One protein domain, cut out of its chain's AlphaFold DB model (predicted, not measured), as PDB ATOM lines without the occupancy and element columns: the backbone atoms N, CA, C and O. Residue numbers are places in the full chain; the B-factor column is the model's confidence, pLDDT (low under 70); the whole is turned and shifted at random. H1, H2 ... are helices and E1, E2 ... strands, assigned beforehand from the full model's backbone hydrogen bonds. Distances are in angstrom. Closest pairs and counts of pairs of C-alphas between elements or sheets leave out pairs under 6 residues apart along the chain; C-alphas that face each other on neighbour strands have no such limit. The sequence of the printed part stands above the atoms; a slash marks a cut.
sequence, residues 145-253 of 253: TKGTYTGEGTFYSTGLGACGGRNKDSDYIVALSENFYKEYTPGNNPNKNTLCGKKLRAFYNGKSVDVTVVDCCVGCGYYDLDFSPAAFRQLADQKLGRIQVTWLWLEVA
ATOM      1  N   THR A 145     -24.944  14.528  -5.459       84.56
ATOM      2  CA  THR A 145     -23.835  15.429  -5.783       84.56
ATOM      3  C   THR A 145     -22.648  14.693  -6.417       84.56
ATOM      4  O   THR A 145     -22.405  13.511  -6.177       84.56
ATOM      5  N   LYS A 146     -21.866  15.399  -7.244       84.88
ATOM      6  CA  LYS A 146     -20.638  14.840  -7.837       84.88
ATOM      7  C   LYS A 146     -19.514  14.907  -6.799       84.88
ATOM      8  O   LYS A 146     -19.158  15.996  -6.355       84.88
ATOM      9  N   GLY A 147     -18.952  13.762  -6.419       91.06
ATOM     10  CA  GLY A 147     -17.867  13.684  -5.440       91.06
ATOM     11  C   GLY A 147     -17.547  12.254  -5.006       91.06
ATOM     12  O   GLY A 147     -18.195  11.302  -5.442       91.06
ATOM     13  N   THR A 148     -16.548  12.130  -4.131       96.50
ATOM     14  CA  THR A 148     -16.203  10.883  -3.436       96.50
ATOM     15  C   THR A 148     -16.619  11.002  -1.975       96.50
ATOM     16  O   THR A 148     -16.222  11.948  -1.294       96.50
ATOM     17  N   TYR A 149     -17.378  10.027  -1.492       97.75
ATOM     18  CA  TYR A 149     -17.800   9.895  -0.101       97.75
ATOM     19  C   TYR A 149     -16.954   8.836   0.616       97.75
ATOM     20  O   TYR A 149     -16.336   7.979  -0.022       97.75
ATOM     21  N   THR A 150     -16.960   8.878   1.947       98.50
ATOM     22  CA  THR A 150     -16.245   7.934   2.816       98.50
ATOM     23  C   THR A 150     -17.195   7.445   3.901       98.50
ATOM     24  O   THR A 150     -17.814   8.263   4.581       98.50
ATOM     25  N   GLY A 151     -17.286   6.130   4.080       98.25
ATOM     26  CA  GLY A 151     -18.158   5.483   5.063       98.25
ATOM     27  C   GLY A 151     -17.726   4.044   5.322       98.25
ATOM     28  O   GLY A 151     -16.721   3.579   4.777       98.25
ATOM     29  N   GLU A 152     -18.443   3.331   6.178       98.75
ATOM     30  CA  GLU A 152     -18.192   1.911   6.419       98.75
ATOM     31  C   GLU A 152     -19.025   1.027   5.478       98.75
ATOM     32  O   GLU A 152     -20.154   1.343   5.119       98.75
ATOM     33  N   GLY A 153     -18.444  -0.091   5.053       98.69
ATOM     34  CA  GLY A 153     -19.076  -1.113   4.232       98.69
ATOM     35  C   GLY A 153     -19.346  -2.374   5.046       98.69
ATOM     36  O   GLY A 153     -18.412  -2.900   5.653       98.69
ATOM     37  N   THR A 154     -20.576  -2.884   5.028       98.75
ATOM     38  CA  THR A 154     -20.974  -4.190   5.602       98.75
ATOM     39  C   THR A 154     -21.692  -5.052   4.562       98.75
ATOM     40  O   THR A 154     -21.660  -4.723   3.379       98.75
ATOM     41  N   PHE A 155     -22.284  -6.184   4.950       98.50
ATOM     42  CA  PHE A 155     -23.192  -6.918   4.073       98.50
ATOM     43  C   PHE A 155     -24.397  -7.491   4.825       98.50
ATOM     44  O   PHE A 155     -24.296  -7.858   5.998       98.50
ATOM     45  N   TYR A 156     -25.501  -7.660   4.095       96.06
ATOM     46  CA  TYR A 156     -26.770  -8.203   4.585       96.06
ATOM     47  C   TYR A 156     -27.235  -9.417   3.761       96.06
ATOM     48  O   TYR A 156     -26.687  -9.712   2.698       96.06
ATOM     49  N   SER A 157     -28.250 -10.133   4.254       95.19
ATOM     50  CA  SER A 157     -28.957 -11.170   3.488       95.19
ATOM     51  C   SER A 157     -30.086 -10.523   2.693       95.19
ATOM     52  O   SER A 157     -30.965  -9.887   3.275       95.19
ATOM     53  N   THR A 158     -30.074 -10.675   1.374       95.56
ATOM     54  CA  THR A 158     -30.966  -9.928   0.474       95.56
ATOM     55  C   THR A 158     -32.410 -10.443   0.481       95.56
ATOM     56  O   THR A 158     -32.713 -11.571   0.879       95.56
ATOM     57  N   GLY A 159     -33.338  -9.609   0.009       95.00
ATOM     58  CA  GLY A 159     -34.751  -9.961  -0.065       95.00
ATOM     59  C   GLY A 159     -35.565  -8.953  -0.868       95.00
ATOM     60  O   GLY A 159     -35.158  -8.537  -1.952       95.00
ATOM     61  N   LEU A 160     -36.734  -8.583  -0.342       95.62
ATOM     62  CA  LEU A 160     -37.388  -7.333  -0.739       95.62
ATOM     63  C   LEU A 160     -36.519  -6.171  -0.233       95.62
ATOM     64  O   LEU A 160     -35.980  -6.272   0.868       95.62
ATOM     65  N   GLY A 161     -36.375  -5.115  -1.032       95.94
ATOM     66  CA  GLY A 161     -35.722  -3.874  -0.615       95.94
ATOM     67  C   GLY A 161     -36.665  -2.673  -0.658       95.94
ATOM     68  O   GLY A 161     -37.726  -2.727  -1.280       95.94
ATOM     69  N   ALA A 162     -36.261  -1.571  -0.026       96.56
ATOM     70  CA  ALA A 162     -36.994  -0.304   0.042       96.56
ATOM     71  C   ALA A 162     -37.402   0.261  -1.336       96.56
ATOM     72  O   ALA A 162     -38.447   0.895  -1.453       96.56
ATOM     73  N   CYS A 163     -36.653  -0.029  -2.407       96.81
ATOM     74  CA  CYS A 163     -37.037   0.347  -3.773       96.81
ATOM     75  C   CYS A 163     -38.172  -0.516  -4.376       96.81
ATOM     76  O   CYS A 163     -38.463  -0.399  -5.565       96.81
ATOM     77  N   GLY A 164     -38.786  -1.421  -3.606       94.94
ATOM     78  CA  GLY A 164     -39.906  -2.280  -4.017       94.94
ATOM     79  C   GLY A 164     -39.523  -3.503  -4.861       94.94
ATOM     80  O   GLY A 164     -40.360  -4.370  -5.110       94.94
ATOM     81  N   GLY A 165     -38.262  -3.599  -5.291       94.81
ATOM     82  CA  GLY A 165     -37.716  -4.753  -6.007       94.81
ATOM     83  C   GLY A 165     -37.322  -5.902  -5.074       94.81
ATOM     84  O   GLY A 165     -36.983  -5.685  -3.909       94.81
ATOM     85  N   ARG A 166     -37.331  -7.136  -5.597       95.94
ATOM     86  CA  ARG A 166     -36.847  -8.329  -4.885       95.94
ATOM     87  C   ARG A 166     -35.564  -8.858  -5.518       95.94
ATOM     88  O   ARG A 166     -35.555  -9.177  -6.703       95.94
ATOM     89  N   ASN A 167     -34.524  -8.989  -4.706       96.75
ATOM     90  CA  ASN A 167     -33.149  -9.256  -5.127       96.75
ATOM     91  C   ASN A 167     -32.629 -10.597  -4.570       96.75
ATOM     92  O   ASN A 167     -33.368 -11.333  -3.906       96.75
ATOM     93  N   LYS A 168     -31.368 -10.927  -4.870       97.81
ATOM     94  CA  LYS A 168     -30.664 -12.153  -4.458       97.81
ATOM     95  C   LYS A 168     -29.227 -11.852  -4.016       97.81
ATOM     96  O   LYS A 168     -28.607 -10.900  -4.481       97.81
ATOM     97  N   ASP A 169     -28.641 -12.750  -3.222       98.31
ATOM     98  CA  ASP A 169     -27.272 -12.608  -2.692       98.31
ATOM     99  C   ASP A 169     -26.169 -12.688  -3.770       98.31
ATOM    100  O   ASP A 169     -24.989 -12.458  -3.481       98.31
ATOM    101  N   SER A 170     -26.554 -13.048  -4.999       98.38
ATOM    102  CA  SER A 170     -25.758 -13.042  -6.231       98.38
ATOM    103  C   SER A 170     -25.641 -11.671  -6.895       98.38
ATOM    104  O   SER A 170     -24.747 -11.477  -7.717       98.38
ATOM    105  N   ASP A 171     -26.564 -10.760  -6.600       98.38
ATOM    106  CA  ASP A 171     -26.804  -9.572  -7.412       98.38
ATOM    107  C   ASP A 171     -25.897  -8.431  -6.948       98.38
ATOM    108  O   ASP A 171     -25.653  -8.274  -5.754       98.38
ATOM    109  N   TYR A 172     -25.400  -7.605  -7.870       98.75
ATOM    110  CA  TYR A 172     -24.486  -6.506  -7.537       98.75
ATOM    111  C   TYR A 172     -25.253  -5.268  -7.075       98.75
ATOM    112  O   TYR A 172     -25.468  -4.303  -7.814       98.75
ATOM    113  N   ILE A 173     -25.697  -5.338  -5.822       98.75
ATOM    114  CA  ILE A 173     -26.562  -4.343  -5.184       98.75
ATOM    115  C   ILE A 173     -26.031  -3.864  -3.831       98.75
ATOM    116  O   ILE A 173     -25.187  -4.519  -3.206       98.75
ATOM    117  N   VAL A 174     -26.574  -2.731  -3.383       98.75
ATOM    118  CA  VAL A 174     -26.255  -2.072  -2.114       98.75
ATOM    119  C   VAL A 174     -27.494  -1.407  -1.503       98.75
ATOM    120  O   VAL A 174     -28.401  -0.972  -2.224       98.75
ATOM    121  N   ALA A 175     -27.518  -1.327  -0.175       98.56
ATOM    122  CA  ALA A 175     -28.435  -0.510   0.603       98.56
ATOM    123  C   ALA A 175     -27.727   0.771   1.076       98.56
ATOM    124  O   ALA A 175     -26.587   0.716   1.545       98.56
ATOM    125  N   LEU A 176     -28.400   1.918   0.969       98.06
ATOM    126  CA  LEU A 176     -27.902   3.200   1.487       98.06
ATOM    127  C   LEU A 176     -28.365   3.416   2.930       98.06
ATOM    128  O   LEU A 176     -29.397   2.880   3.326       98.06
ATOM    129  N   SER A 177     -27.661   4.235   3.710       96.69
ATOM    130  CA  SER A 177     -28.135   4.595   5.053       96.69
ATOM    131  C   SER A 177     -29.516   5.252   5.014       96.69
ATOM    132  O   SER A 177     -29.782   6.085   4.152       96.69
ATOM    133  N   GLU A 178     -30.386   4.938   5.977       95.12
ATOM    134  CA  GLU A 178     -31.697   5.592   6.121       95.12
ATOM    135  C   GLU A 178     -31.580   7.120   6.166       95.12
ATOM    136  O   GLU A 178     -32.418   7.827   5.604       95.12
ATOM    137  N   ASN A 179     -30.539   7.631   6.831       93.88
ATOM    138  CA  ASN A 179     -30.353   9.062   7.035       93.88
ATOM    139  C   ASN A 179     -30.082   9.811   5.734       93.88
ATOM    140  O   ASN A 179     -30.641  10.885   5.546       93.88
ATOM    141  N   PHE A 180     -29.297   9.222   4.836       95.50
ATOM    142  CA  PHE A 180     -29.085   9.762   3.501       95.50
ATOM    143  C   PHE A 180     -30.267   9.431   2.577       95.50
ATOM    144  O   PHE A 180     -30.760  10.308   1.882       95.50
ATOM    145  N   TYR A 181     -30.797   8.203   2.622       95.38
ATOM    146  CA  TYR A 181     -31.922   7.756   1.794       95.38
ATOM    147  C   TYR A 181     -33.139   8.684   1.941       95.38
ATOM    148  O   TYR A 181     -33.663   9.153   0.934       95.38
ATOM    149  N   LYS A 182     -33.555   9.039   3.167       93.56
ATOM    150  CA  LYS A 182     -34.771   9.844   3.392       93.56
ATOM    151  C   LYS A 182     -34.755  11.250   2.785       93.56
ATOM    152  O   LYS A 182     -35.825  11.752   2.456       93.56
ATOM    153  N   GLU A 183     -33.588  11.845   2.547       93.81
ATOM    154  CA  GLU A 183     -33.463  13.140   1.851       93.81
ATOM    155  C   GLU A 183     -33.906  13.072   0.379       93.81
ATOM    156  O   GLU A 183     -34.327  14.071  -0.202       93.81
ATOM    157  N   TYR A 184     -33.873  11.871  -0.202       94.06
ATOM    158  CA  TYR A 184     -34.221  11.575  -1.591       94.06
ATOM    159  C   TYR A 184     -35.557  10.815  -1.706       94.06
ATOM    160  O   TYR A 184     -35.899  10.337  -2.788       94.06
ATOM    161  N   THR A 185     -36.331  10.694  -0.616       93.19
ATOM    162  CA  THR A 185     -37.612   9.960  -0.569       93.19
ATOM    163  C   THR A 185     -38.819  10.913  -0.655       93.19
ATOM    164  O   THR A 185     -39.306  11.387   0.375       93.19
ATOM    165  N   PRO A 186     -39.368  11.197  -1.855       90.31
ATOM    166  CA  PRO A 186     -40.538  12.057  -1.997       90.31
ATOM    167  C   PRO A 186     -41.773  11.443  -1.320       90.31
ATOM    168  O   PRO A 186     -42.123  10.280  -1.538       90.31
ATOM    169  N   GLY A 187     -42.459  12.248  -0.503       87.12
ATOM    170  CA  GLY A 187     -43.722  11.866   0.136       87.12
ATOM    171  C   GLY A 187     -43.630  10.685   1.110       87.12
ATOM    172  O   GLY A 187     -44.638  10.012   1.314       87.12
ATOM    173  N   ASN A 188     -42.450  10.411   1.683       85.62
ATOM    174  CA  ASN A 188     -42.199   9.296   2.613       85.62
ATOM    175  C   ASN A 188     -42.550   7.898   2.048       85.62
ATOM    176  O   ASN A 188     -42.824   6.967   2.804       85.62
ATOM    177  N   ASN A 189     -42.544   7.727   0.718       90.88
ATOM    178  CA  ASN A 189     -42.722   6.422   0.076       90.88
ATOM    179  C   ASN A 189     -41.359   5.871  -0.389       90.88
ATOM    180  O   ASN A 189     -40.857   6.343  -1.413       90.88
ATOM    181  N   PRO A 190     -40.760   4.875   0.297       92.19
ATOM    182  CA  PRO A 190     -39.433   4.350  -0.050       92.19
ATOM    183  C   PRO A 190     -39.344   3.860  -1.502       92.19
ATOM    184  O   PRO A 190     -38.387   4.172  -2.206       92.19
ATOM    185  N   ASN A 191     -40.415   3.250  -2.022       95.19
ATOM    186  CA  ASN A 191     -40.517   2.773  -3.409       95.19
ATOM    187  C   ASN A 191     -40.511   3.904  -4.466       95.19
ATOM    188  O   ASN A 191     -40.682   3.646  -5.659       95.19
ATOM    189  N   LYS A 192     -40.405   5.169  -4.038       94.06
ATOM    190  CA  LYS A 192     -40.284   6.370  -4.875       94.06
ATOM    191  C   LYS A 192     -38.999   7.157  -4.617       94.06
ATOM    192  O   LYS A 192     -38.852   8.234  -5.187       94.06
ATOM    193  N   ASN A 193     -38.081   6.635  -3.801       95.06
ATOM    194  CA  ASN A 193     -36.779   7.249  -3.579       95.06
ATOM    195  C   ASN A 193     -36.026   7.457  -4.903       95.06
ATOM    196  O   ASN A 193     -35.942   6.552  -5.733       95.06
ATOM    197  N   THR A 194     -35.485   8.658  -5.108       95.62
ATOM    198  CA  THR A 194     -34.948   9.077  -6.412       95.62
ATOM    199  C   THR A 194     -33.615   8.407  -6.740       95.62
ATOM    200  O   THR A 194     -33.256   8.330  -7.911       95.62
ATOM    201  N   LEU A 195     -32.907   7.867  -5.739       96.12
ATOM    202  CA  LEU A 195     -31.655   7.123  -5.901       96.12
ATOM    203  C   LEU A 195     -31.871   5.657  -6.308       96.12
ATOM    204  O   LEU A 195     -30.913   5.002  -6.716       96.12
ATOM    205  N   CYS A 196     -33.096   5.129  -6.225       97.12
ATOM    206  CA  CYS A 196     -33.404   3.760  -6.635       97.12
ATOM    207  C   CYS A 196     -33.005   3.502  -8.096       97.12
ATOM    208  O   CYS A 196     -33.413   4.221  -9.004       97.12
ATOM    209  N   GLY A 197     -32.211   2.457  -8.327       96.56
ATOM    210  CA  GLY A 197     -31.685   2.111  -9.649       96.56
ATOM    211  C   GLY A 197     -30.443   2.898 -10.085       96.56
ATOM    212  O   GLY A 197     -29.786   2.469 -11.033       96.56
ATOM    213  N   LYS A 198     -30.058   3.988  -9.395       97.06
ATOM    214  CA  LYS A 198     -28.771   4.658  -9.650       97.06
ATOM    215  C   LYS A 198     -27.608   3.751  -9.236       97.06
ATOM    216  O   LYS A 198     -27.741   2.888  -8.361       97.06
ATOM    217  N   LYS A 199     -26.450   3.962  -9.866       97.81
ATOM    218  CA  LYS A 199     -25.246   3.149  -9.662       97.81
ATOM    219  C   LYS A 199     -24.109   3.935  -9.033       97.81
ATOM    220  O   LYS A 199     -23.830   5.071  -9.419       97.81
ATOM    221  N   LEU A 200     -23.404   3.282  -8.117       98.31
ATOM    222  CA  LEU A 200     -22.189   3.790  -7.490       98.31
ATOM    223  C   LEU A 200     -21.059   2.763  -7.596       98.31
ATOM    224  O   LEU A 200     -21.302   1.555  -7.662       98.31
ATOM    225  N   ARG A 201     -19.820   3.257  -7.605       98.62
ATOM    226  CA  ARG A 201     -18.599   2.457  -7.494       98.62
ATOM    227  C   ARG A 201     -18.029   2.635  -6.099       98.62
ATOM    228  O   ARG A 201     -17.680   3.752  -5.719       98.62
ATOM    229  N   ALA A 202     -17.917   1.539  -5.362       98.81
ATOM    230  CA  ALA A 202     -17.235   1.495  -4.074       98.81
ATOM    231  C   ALA A 202     -15.809   0.959  -4.234       98.81
ATOM    232  O   ALA A 202     -15.554   0.134  -5.110       98.81
ATOM    233  N   PHE A 203     -14.892   1.404  -3.375       98.81
ATOM    234  CA  PHE A 203     -13.468   1.074  -3.403       98.81
ATOM    235  C   PHE A 203     -12.978   0.583  -2.037       98.81
ATOM    236  O   PHE A 203     -13.354   1.122  -0.995       98.81
ATOM    237  N   TYR A 204     -12.082  -0.406  -2.050       98.69
ATOM    238  CA  TYR A 204     -11.374  -0.904  -0.867       98.69
ATOM    239  C   TYR A 204     -10.032  -1.526  -1.267       98.69
ATOM    240  O   TYR A 204      -9.993  -2.392  -2.139       98.69
ATOM    241  N   ASN A 205      -8.933  -1.107  -0.626       97.62
ATOM    242  CA  ASN A 205      -7.587  -1.683  -0.783       97.62
ATOM    243  C   ASN A 205      -7.168  -1.974  -2.244       97.62
ATOM    244  O   ASN A 205      -6.696  -3.063  -2.566       97.62
ATOM    245  N   GLY A 206      -7.366  -1.001  -3.141       98.00
ATOM    246  CA  GLY A 206      -7.004  -1.106  -4.564       98.00
ATOM    247  C   GLY A 206      -7.987  -1.892  -5.439       98.00
ATOM    248  O   GLY A 206      -7.790  -1.967  -6.649       98.00
ATOM    249  N   LYS A 207      -9.059  -2.444  -4.861       98.75
ATOM    250  CA  LYS A 207     -10.185  -3.041  -5.587       98.75
ATOM    251  C   LYS A 207     -11.376  -2.088  -5.649       98.75
ATOM    252  O   LYS A 207     -11.479  -1.158  -4.846       98.75
ATOM    253  N   SER A 208     -12.314  -2.388  -6.539       98.75
ATOM    254  CA  SER A 208     -13.600  -1.699  -6.641       98.75
ATOM    255  C   SER A 208     -14.733  -2.652  -7.006       98.75
ATOM    256  O   SER A 208     -14.478  -3.684  -7.622       98.75
ATOM    257  N   VAL A 209     -15.972  -2.274  -6.694       98.81
ATOM    258  CA  VAL A 209     -17.190  -2.946  -7.170       98.81
ATOM    259  C   VAL A 209     -18.238  -1.919  -7.597       98.81
ATOM    260  O   VAL A 209     -18.423  -0.904  -6.921       98.81
ATOM    261  N   ASP A 210     -18.921  -2.196  -8.707       98.75
ATOM    262  CA  ASP A 210     -20.052  -1.404  -9.196       98.75
ATOM    263  C   ASP A 210     -21.349  -2.021  -8.683       98.75
ATOM    264  O   ASP A 210     -21.574  -3.221  -8.850       98.75
ATOM    265  N   VAL A 211     -22.198  -1.213  -8.051       98.75
ATOM    266  CA  VAL A 211     -23.434  -1.677  -7.413       98.75
ATOM    267  C   VAL A 211     -24.612  -0.760  -7.704       98.75
ATOM    268  O   VAL A 211     -24.466   0.453  -7.854       98.75
ATOM    269  N   THR A 212     -25.796  -1.364  -7.766       98.62
ATOM    270  CA  THR A 212     -27.073  -0.664  -7.949       98.62
ATOM    271  C   THR A 212     -27.753  -0.444  -6.598       98.62
ATOM    272  O   THR A 212     -27.827  -1.366  -5.782       98.62
ATOM    273  N   VAL A 213     -28.266   0.762  -6.359       98.31
ATOM    274  CA  VAL A 213     -29.037   1.095  -5.151       98.31
ATOM    275  C   VAL A 213     -30.441   0.499  -5.253       98.31
ATOM    276  O   VAL A 213     -31.186   0.828  -6.177       98.31
ATOM    277  N   VAL A 214     -30.809  -0.371  -4.306       98.00
ATOM    278  CA  VAL A 214     -32.125  -1.054  -4.294       98.00
ATOM    279  C   VAL A 214     -32.798  -1.121  -2.917       98.00
ATOM    280  O   VAL A 214     -33.944  -1.566  -2.818       98.00
ATOM    281  N   ASP A 215     -32.107  -0.713  -1.852       97.81
ATOM    282  CA  ASP A 215     -32.574  -0.890  -0.476       97.81
ATOM    283  C   ASP A 215     -32.061   0.217   0.471       97.81
ATOM    284  O   ASP A 215     -31.240   1.056   0.090       97.81
ATOM    285  N   CYS A 216     -32.545   0.199   1.712       96.25
ATOM    286  CA  CYS A 216     -32.139   1.062   2.812       96.25
ATOM    287  C   CYS A 216     -31.613   0.249   4.012       96.25
ATOM    288  O   CYS A 216     -32.161  -0.785   4.388       96.25
ATOM    289  N   CYS A 217     -30.578   0.773   4.668       96.75
ATOM    290  CA  CYS A 217     -30.026   0.289   5.924       96.75
ATOM    291  C   CYS A 217     -30.346   1.264   7.075       96.75
ATOM    292  O   CYS A 217     -29.731   2.324   7.215       96.75
ATOM    293  N   VAL A 218     -31.279   0.868   7.947       93.62
ATOM    294  CA  VAL A 218     -31.679   1.610   9.165       93.62
ATOM    295  C   VAL A 218     -30.532   1.723  10.185       93.62
ATOM    296  O   VAL A 218     -30.425   2.706  10.912       93.62
ATOM    297  N   GLY A 219     -29.637   0.729  10.234       90.69
ATOM    298  CA  GLY A 219     -28.518   0.675  11.187       90.69
ATOM    299  C   GLY A 219     -27.223   1.366  10.739       90.69
ATOM    300  O   GLY A 219     -26.210   1.223  11.420       90.69
ATOM    301  N   CYS A 220     -27.223   2.050   9.594       96.19
ATOM    302  CA  CYS A 220     -26.011   2.528   8.927       96.19
ATOM    303  C   CYS A 220     -25.671   3.997   9.238       96.19
ATOM    304  O   CYS A 220     -26.556   4.852   9.348       96.19
ATOM    305  N   GLY A 221     -24.371   4.306   9.330       96.81
ATOM    306  CA  GLY A 221     -23.857   5.676   9.337       96.81
ATOM    307  C   GLY A 221     -24.146   6.395   8.015       96.81
ATOM    308  O   GLY A 221     -24.414   5.760   7.003       96.81
ATOM    309  N   TYR A 222     -24.117   7.730   8.004       97.19
ATOM    310  CA  TYR A 222     -24.706   8.536   6.920       97.19
ATOM    311  C   TYR A 222     -24.225   8.165   5.496       97.19
ATOM    312  O   TYR A 222     -25.052   8.032   4.597       97.19
ATOM    313  N   TYR A 223     -22.923   7.926   5.305       98.12
ATOM    314  CA  TYR A 223     -22.334   7.484   4.028       98.12
ATOM    315  C   TYR A 223     -21.945   5.992   4.006       98.12
ATOM    316  O   TYR A 223     -21.196   5.572   3.122       98.12
ATOM    317  N   ASP A 224     -22.412   5.199   4.973       98.62
ATOM    318  CA  ASP A 224     -22.175   3.753   5.007       98.62
ATOM    319  C   ASP A 224     -22.976   3.039   3.906       98.62
ATOM    320  O   ASP A 224     -24.040   3.497   3.474       98.62
ATOM    321  N   LEU A 225     -22.460   1.886   3.480       98.81
ATOM    322  CA  LEU A 225     -23.005   1.049   2.416       98.81
ATOM    323  C   LEU A 225     -23.184  -0.390   2.911       98.81
ATOM    324  O   LEU A 225     -22.203  -1.053   3.253       98.81
ATOM    325  N   ASP A 226     -24.412  -0.909   2.901       98.62
ATOM    326  CA  ASP A 226     -24.657  -2.318   3.233       98.62
ATOM    327  C   ASP A 226     -24.775  -3.134   1.941       98.62
ATOM    328  O   ASP A 226     -25.722  -2.992   1.166       98.62
ATOM    329  N   PHE A 227     -23.758  -3.934   1.636       98.81
ATOM    330  CA  PHE A 227     -23.626  -4.606   0.349       98.81
ATOM    331  C   PHE A 227     -24.377  -5.942   0.301       98.81
ATOM    332  O   PHE A 227     -24.540  -6.654   1.290       98.81
ATOM    333  N   SER A 228     -24.743  -6.355  -0.909       98.75
ATOM    334  CA  SER A 228     -24.970  -7.773  -1.206       98.75
ATOM    335  C   SER A 228     -23.733  -8.630  -0.872       98.75
ATOM    336  O   SER A 228     -22.595  -8.173  -1.044       98.75
ATOM    337  N   PRO A 229     -23.904  -9.915  -0.504       98.69
ATOM    338  CA  PRO A 229     -22.786 -10.828  -0.286       98.69
ATOM    339  C   PRO A 229     -21.875 -10.976  -1.517       98.69
ATOM    340  O   PRO A 229     -20.660 -11.100  -1.366       98.69
ATOM    341  N   ALA A 230     -22.424 -10.941  -2.738       98.75
ATOM    342  CA  ALA A 230     -21.635 -10.943  -3.973       98.75
ATOM    343  C   ALA A 230     -20.774  -9.683  -4.141       98.75
ATOM    344  O   ALA A 230     -19.576  -9.814  -4.404       98.75
ATOM    345  N   ALA A 231     -21.337  -8.486  -3.944       98.81
ATOM    346  CA  ALA A 231     -20.570  -7.250  -4.070       98.81
ATOM    347  C   ALA A 231     -19.489  -7.127  -2.985       98.81
ATOM    348  O   ALA A 231     -18.341  -6.807  -3.301       98.81
ATOM    349  N   PHE A 232     -19.810  -7.467  -1.730       98.88
ATOM    350  CA  PHE A 232     -18.832  -7.431  -0.641       98.88
ATOM    351  C   PHE A 232     -17.628  -8.336  -0.925       98.88
ATOM    352  O   PHE A 232     -16.490  -7.916  -0.719       98.88
ATOM    353  N   ARG A 233     -17.852  -9.545  -1.466       98.75
ATOM    354  CA  ARG A 233     -16.775 -10.496  -1.802       98.75
ATOM    355  C   ARG A 233     -15.810 -10.002  -2.883       98.75
ATOM    356  O   ARG A 233     -14.673 -10.472  -2.907       98.75
ATOM    357  N   GLN A 234     -16.204  -9.063  -3.749       98.69
ATOM    358  CA  GLN A 234     -15.234  -8.423  -4.644       98.69
ATOM    359  C   GLN A 234     -14.257  -7.543  -3.853       98.69
ATOM    360  O   GLN A 234     -13.048  -7.630  -4.070       98.69
ATOM    361  N   LEU A 235     -14.748  -6.777  -2.874       98.75
ATOM    362  CA  LEU A 235     -13.924  -5.930  -2.010       98.75
ATOM    363  C   LEU A 235     -13.094  -6.760  -1.007       98.75
ATOM    364  O   LEU A 235     -11.860  -6.698  -1.026       98.75
ATOM    365  N   ALA A 236     -13.726  -7.582  -0.168       98.50
ATOM    366  CA  ALA A 236     -13.105  -8.199   1.008       98.50
ATOM    367  C   ALA A 236     -13.603  -9.626   1.320       98.50
ATOM    368  O   ALA A 236     -14.666 -10.049   0.873       98.50
ATOM    369  N   ASP A 237     -12.848 -10.369   2.142       98.25
ATOM    370  CA  ASP A 237     -13.370 -11.582   2.790       98.25
ATOM    371  C   ASP A 237     -14.473 -11.166   3.781       98.25
ATOM    372  O   ASP A 237     -14.257 -10.312   4.644       98.25
ATOM    373  N   GLN A 238     -15.651 -11.788   3.675       97.25
ATOM    374  CA  GLN A 238     -16.797 -11.541   4.553       97.25
ATOM    375  C   GLN A 238     -16.485 -11.781   6.043       97.25
ATOM    376  O   GLN A 238     -17.171 -11.223   6.896       97.25
ATOM    377  N   LYS A 239     -15.416 -12.518   6.381       97.88
ATOM    378  CA  LYS A 239     -14.906 -12.643   7.760       97.88
ATOM    379  C   LYS A 239     -14.480 -11.318   8.399       97.88
ATOM    380  O   LYS A 239     -14.433 -11.254   9.624       97.88
ATOM    381  N   LEU A 240     -14.170 -10.277   7.617       98.00
ATOM    382  CA  LEU A 240     -13.913  -8.943   8.173       98.00
ATOM    383  C   LEU A 240     -15.192  -8.308   8.743       98.00
ATOM    384  O   LEU A 240     -15.110  -7.516   9.677       98.00
ATOM    385  N   GLY A 241     -16.367  -8.652   8.200       97.44
ATOM    386  CA  GLY A 241     -17.684  -8.141   8.601       97.44
ATOM    387  C   GLY A 241     -17.943  -6.672   8.244       97.44
ATOM    388  O   GLY A 241     -19.023  -6.346   7.762       97.44
ATOM    389  N   ARG A 242     -16.951  -5.800   8.457       98.50
ATOM    390  CA  ARG A 242     -16.991  -4.352   8.231       98.50
ATOM    391  C   ARG A 242     -15.647  -3.865   7.676       98.50
ATOM    392  O   ARG A 242     -14.594  -4.342   8.097       98.50
ATOM    393  N   ILE A 243     -15.679  -2.940   6.720       98.62
ATOM    394  CA  ILE A 243     -14.498  -2.345   6.065       98.62
ATOM    395  C   ILE A 243     -14.680  -0.834   5.888       98.62
ATOM    396  O   ILE A 243     -15.794  -0.377   5.677       98.62
ATOM    397  N   GLN A 244     -13.608  -0.042   5.914       98.62
ATOM    398  CA  GLN A 244     -13.682   1.365   5.495       98.62
ATOM    399  C   GLN A 244     -13.724   1.427   3.963       98.62
ATOM    400  O   GLN A 244     -12.769   0.993   3.321       98.62
ATOM    401  N   VAL A 245     -14.783   1.986   3.379       98.81
ATOM    402  CA  VAL A 245     -14.897   2.207   1.928       98.81
ATOM    403  C   VAL A 245     -14.848   3.692   1.581       98.81
ATOM    404  O   VAL A 245     -15.280   4.552   2.351       98.81
ATOM    405  N   THR A 246     -14.370   3.987   0.376       98.75
ATOM    406  CA  THR A 246     -14.732   5.219  -0.332       98.75
ATOM    407  C   THR A 246     -15.620   4.864  -1.515       98.75
ATOM    408  O   THR A 246     -15.553   3.744  -2.025       98.75
ATOM    409  N   TRP A 247     -16.483   5.776  -1.951       98.62
ATOM    410  CA  TRP A 247     -17.380   5.514  -3.076       98.62
ATOM    411  C   TRP A 247     -17.792   6.784  -3.816       98.62
ATOM    412  O   TRP A 247     -17.726   7.881  -3.268       98.62
ATOM    413  N   LEU A 248     -18.200   6.633  -5.074       97.62
ATOM    414  CA  LEU A 248     -18.693   7.719  -5.925       97.62
ATOM    415  C   LEU A 248     -19.833   7.236  -6.820       97.62
ATOM    416  O   LEU A 248     -19.913   6.053  -7.154       97.62
ATOM    417  N   TRP A 249     -20.697   8.155  -7.236       97.62
ATOM    418  CA  TRP A 249     -21.743   7.882  -8.218       97.62
ATOM    419  C   TRP A 249     -21.153   7.720  -9.621       97.62
ATOM    420  O   TRP A 249     -20.346   8.538 -10.057       97.62
ATOM    421  N   LEU A 250     -21.571   6.669 -10.329       94.75
ATOM    422  CA  LEU A 250     -21.180   6.427 -11.723       94.75
ATOM    423  C   LEU A 250     -22.011   7.261 -12.702       94.75
ATOM    424  O   LEU A 250     -21.523   7.646 -13.760       94.75
ATOM    425  N   GLU A 251     -23.254   7.553 -12.327       81.62
ATOM    426  CA  GLU A 251     -24.196   8.364 -13.090       81.62
ATOM    427  C   GLU A 251     -24.663   9.527 -12.208       81.62
ATOM    428  O   GLU A 251     -25.160   9.327 -11.100       81.62
ATOM    429  N   VAL A 252     -24.461  10.749 -12.702       71.56
ATOM    430  CA  VAL A 252     -24.766  12.013 -12.020       71.56
ATOM    431  C   VAL A 252     -25.298  13.001 -13.047       71.56
ATOM    432  O   VAL A 252     -24.567  13.333 -13.986       71.56
ATOM    433  N   ALA A 253     -26.536  13.461 -12.846       57.28
ATOM    434  CA  ALA A 253     -27.206  14.453 -13.694       57.28
ATOM    435  C   ALA A 253     -26.423  15.778 -13.817       57.28
ATOM    436  O   ALA A 253     -25.547  16.053 -12.960       57.28
TER     437      ALA A 253
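Overview. This is residues 145 to 253 of the 253 residues of a protein of Lodderomyces elongisporus (strain ATCC 11503 / CBS 2605 / JCM 1781 / NBRC 1676 / NRRL YB-4239) (UniProt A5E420). A small closed barrel of six strands has a short helix, H2, packed on its outside and another, H1, at the far end of E4. Long loops, residues 156 to 172 and 185 to 198, run outside the ring. The 109 printed residues hold E1 E2 H1 E3 E4 E5 H2 E6 in chain order; the barrel is mixed. The class is mixed, helices and strands, with under half of the residues in named elements. The whole is compact, radius of gyration of the C-alphas 12.6 A, spanning 38 by 29 by 22 A.

Arrangement. E4, residues 207 to 217, bends by 96 degrees at residue 214. It forms an antiparallel hairpin with E3, residues 199 to 204, with N 209 and O 202 2.9 A apart. E2, residues 173 to 177, is parallel to E4, with N 217 and O 176 at 2.8 A. E5, residues 225 to 227, is antiparallel to E2, with N 175 and O 226 at 2.8 A. E1, residues 148 to 155, is parallel to E5, with N 227 and O 154 at 2.8 A. E6, residues 243 to 249, closes the ring, antiparallel to E1, N 153 and O 243 at 2.7 A, and to E3, N 201 and O 248 at 2.8 A. H2, residues 229 to 235, lies outside the barrel at a height of 6.9 A over the sheet; its closest C-alphas to E4 are Leu 235 and Lys 207, 5.9 A. H1, residues 178 to 184, is on the barrel; its closest C-alphas to E4 are Glu 178 and Cys 217, 5.6 A. Each helix has 1 of 3 O i to N i+4 pairs and 3 of 4 O i to N i+3 pairs within hydrogen-bond range.

Along the chain. E4 spans 23.2 A, E1 20.5 A and E6 19.0 A. C-alpha 148 begins E1 at (-16.203, 10.883, -3.436); C-alpha 249 ends E6 at (-21.743, 7.882, -8.218).

Size, cuts and confidence. The printed part has no cut. The links E1 to E2 and H1 to E3 are long. Residue 253 alone has pLDDT under 70.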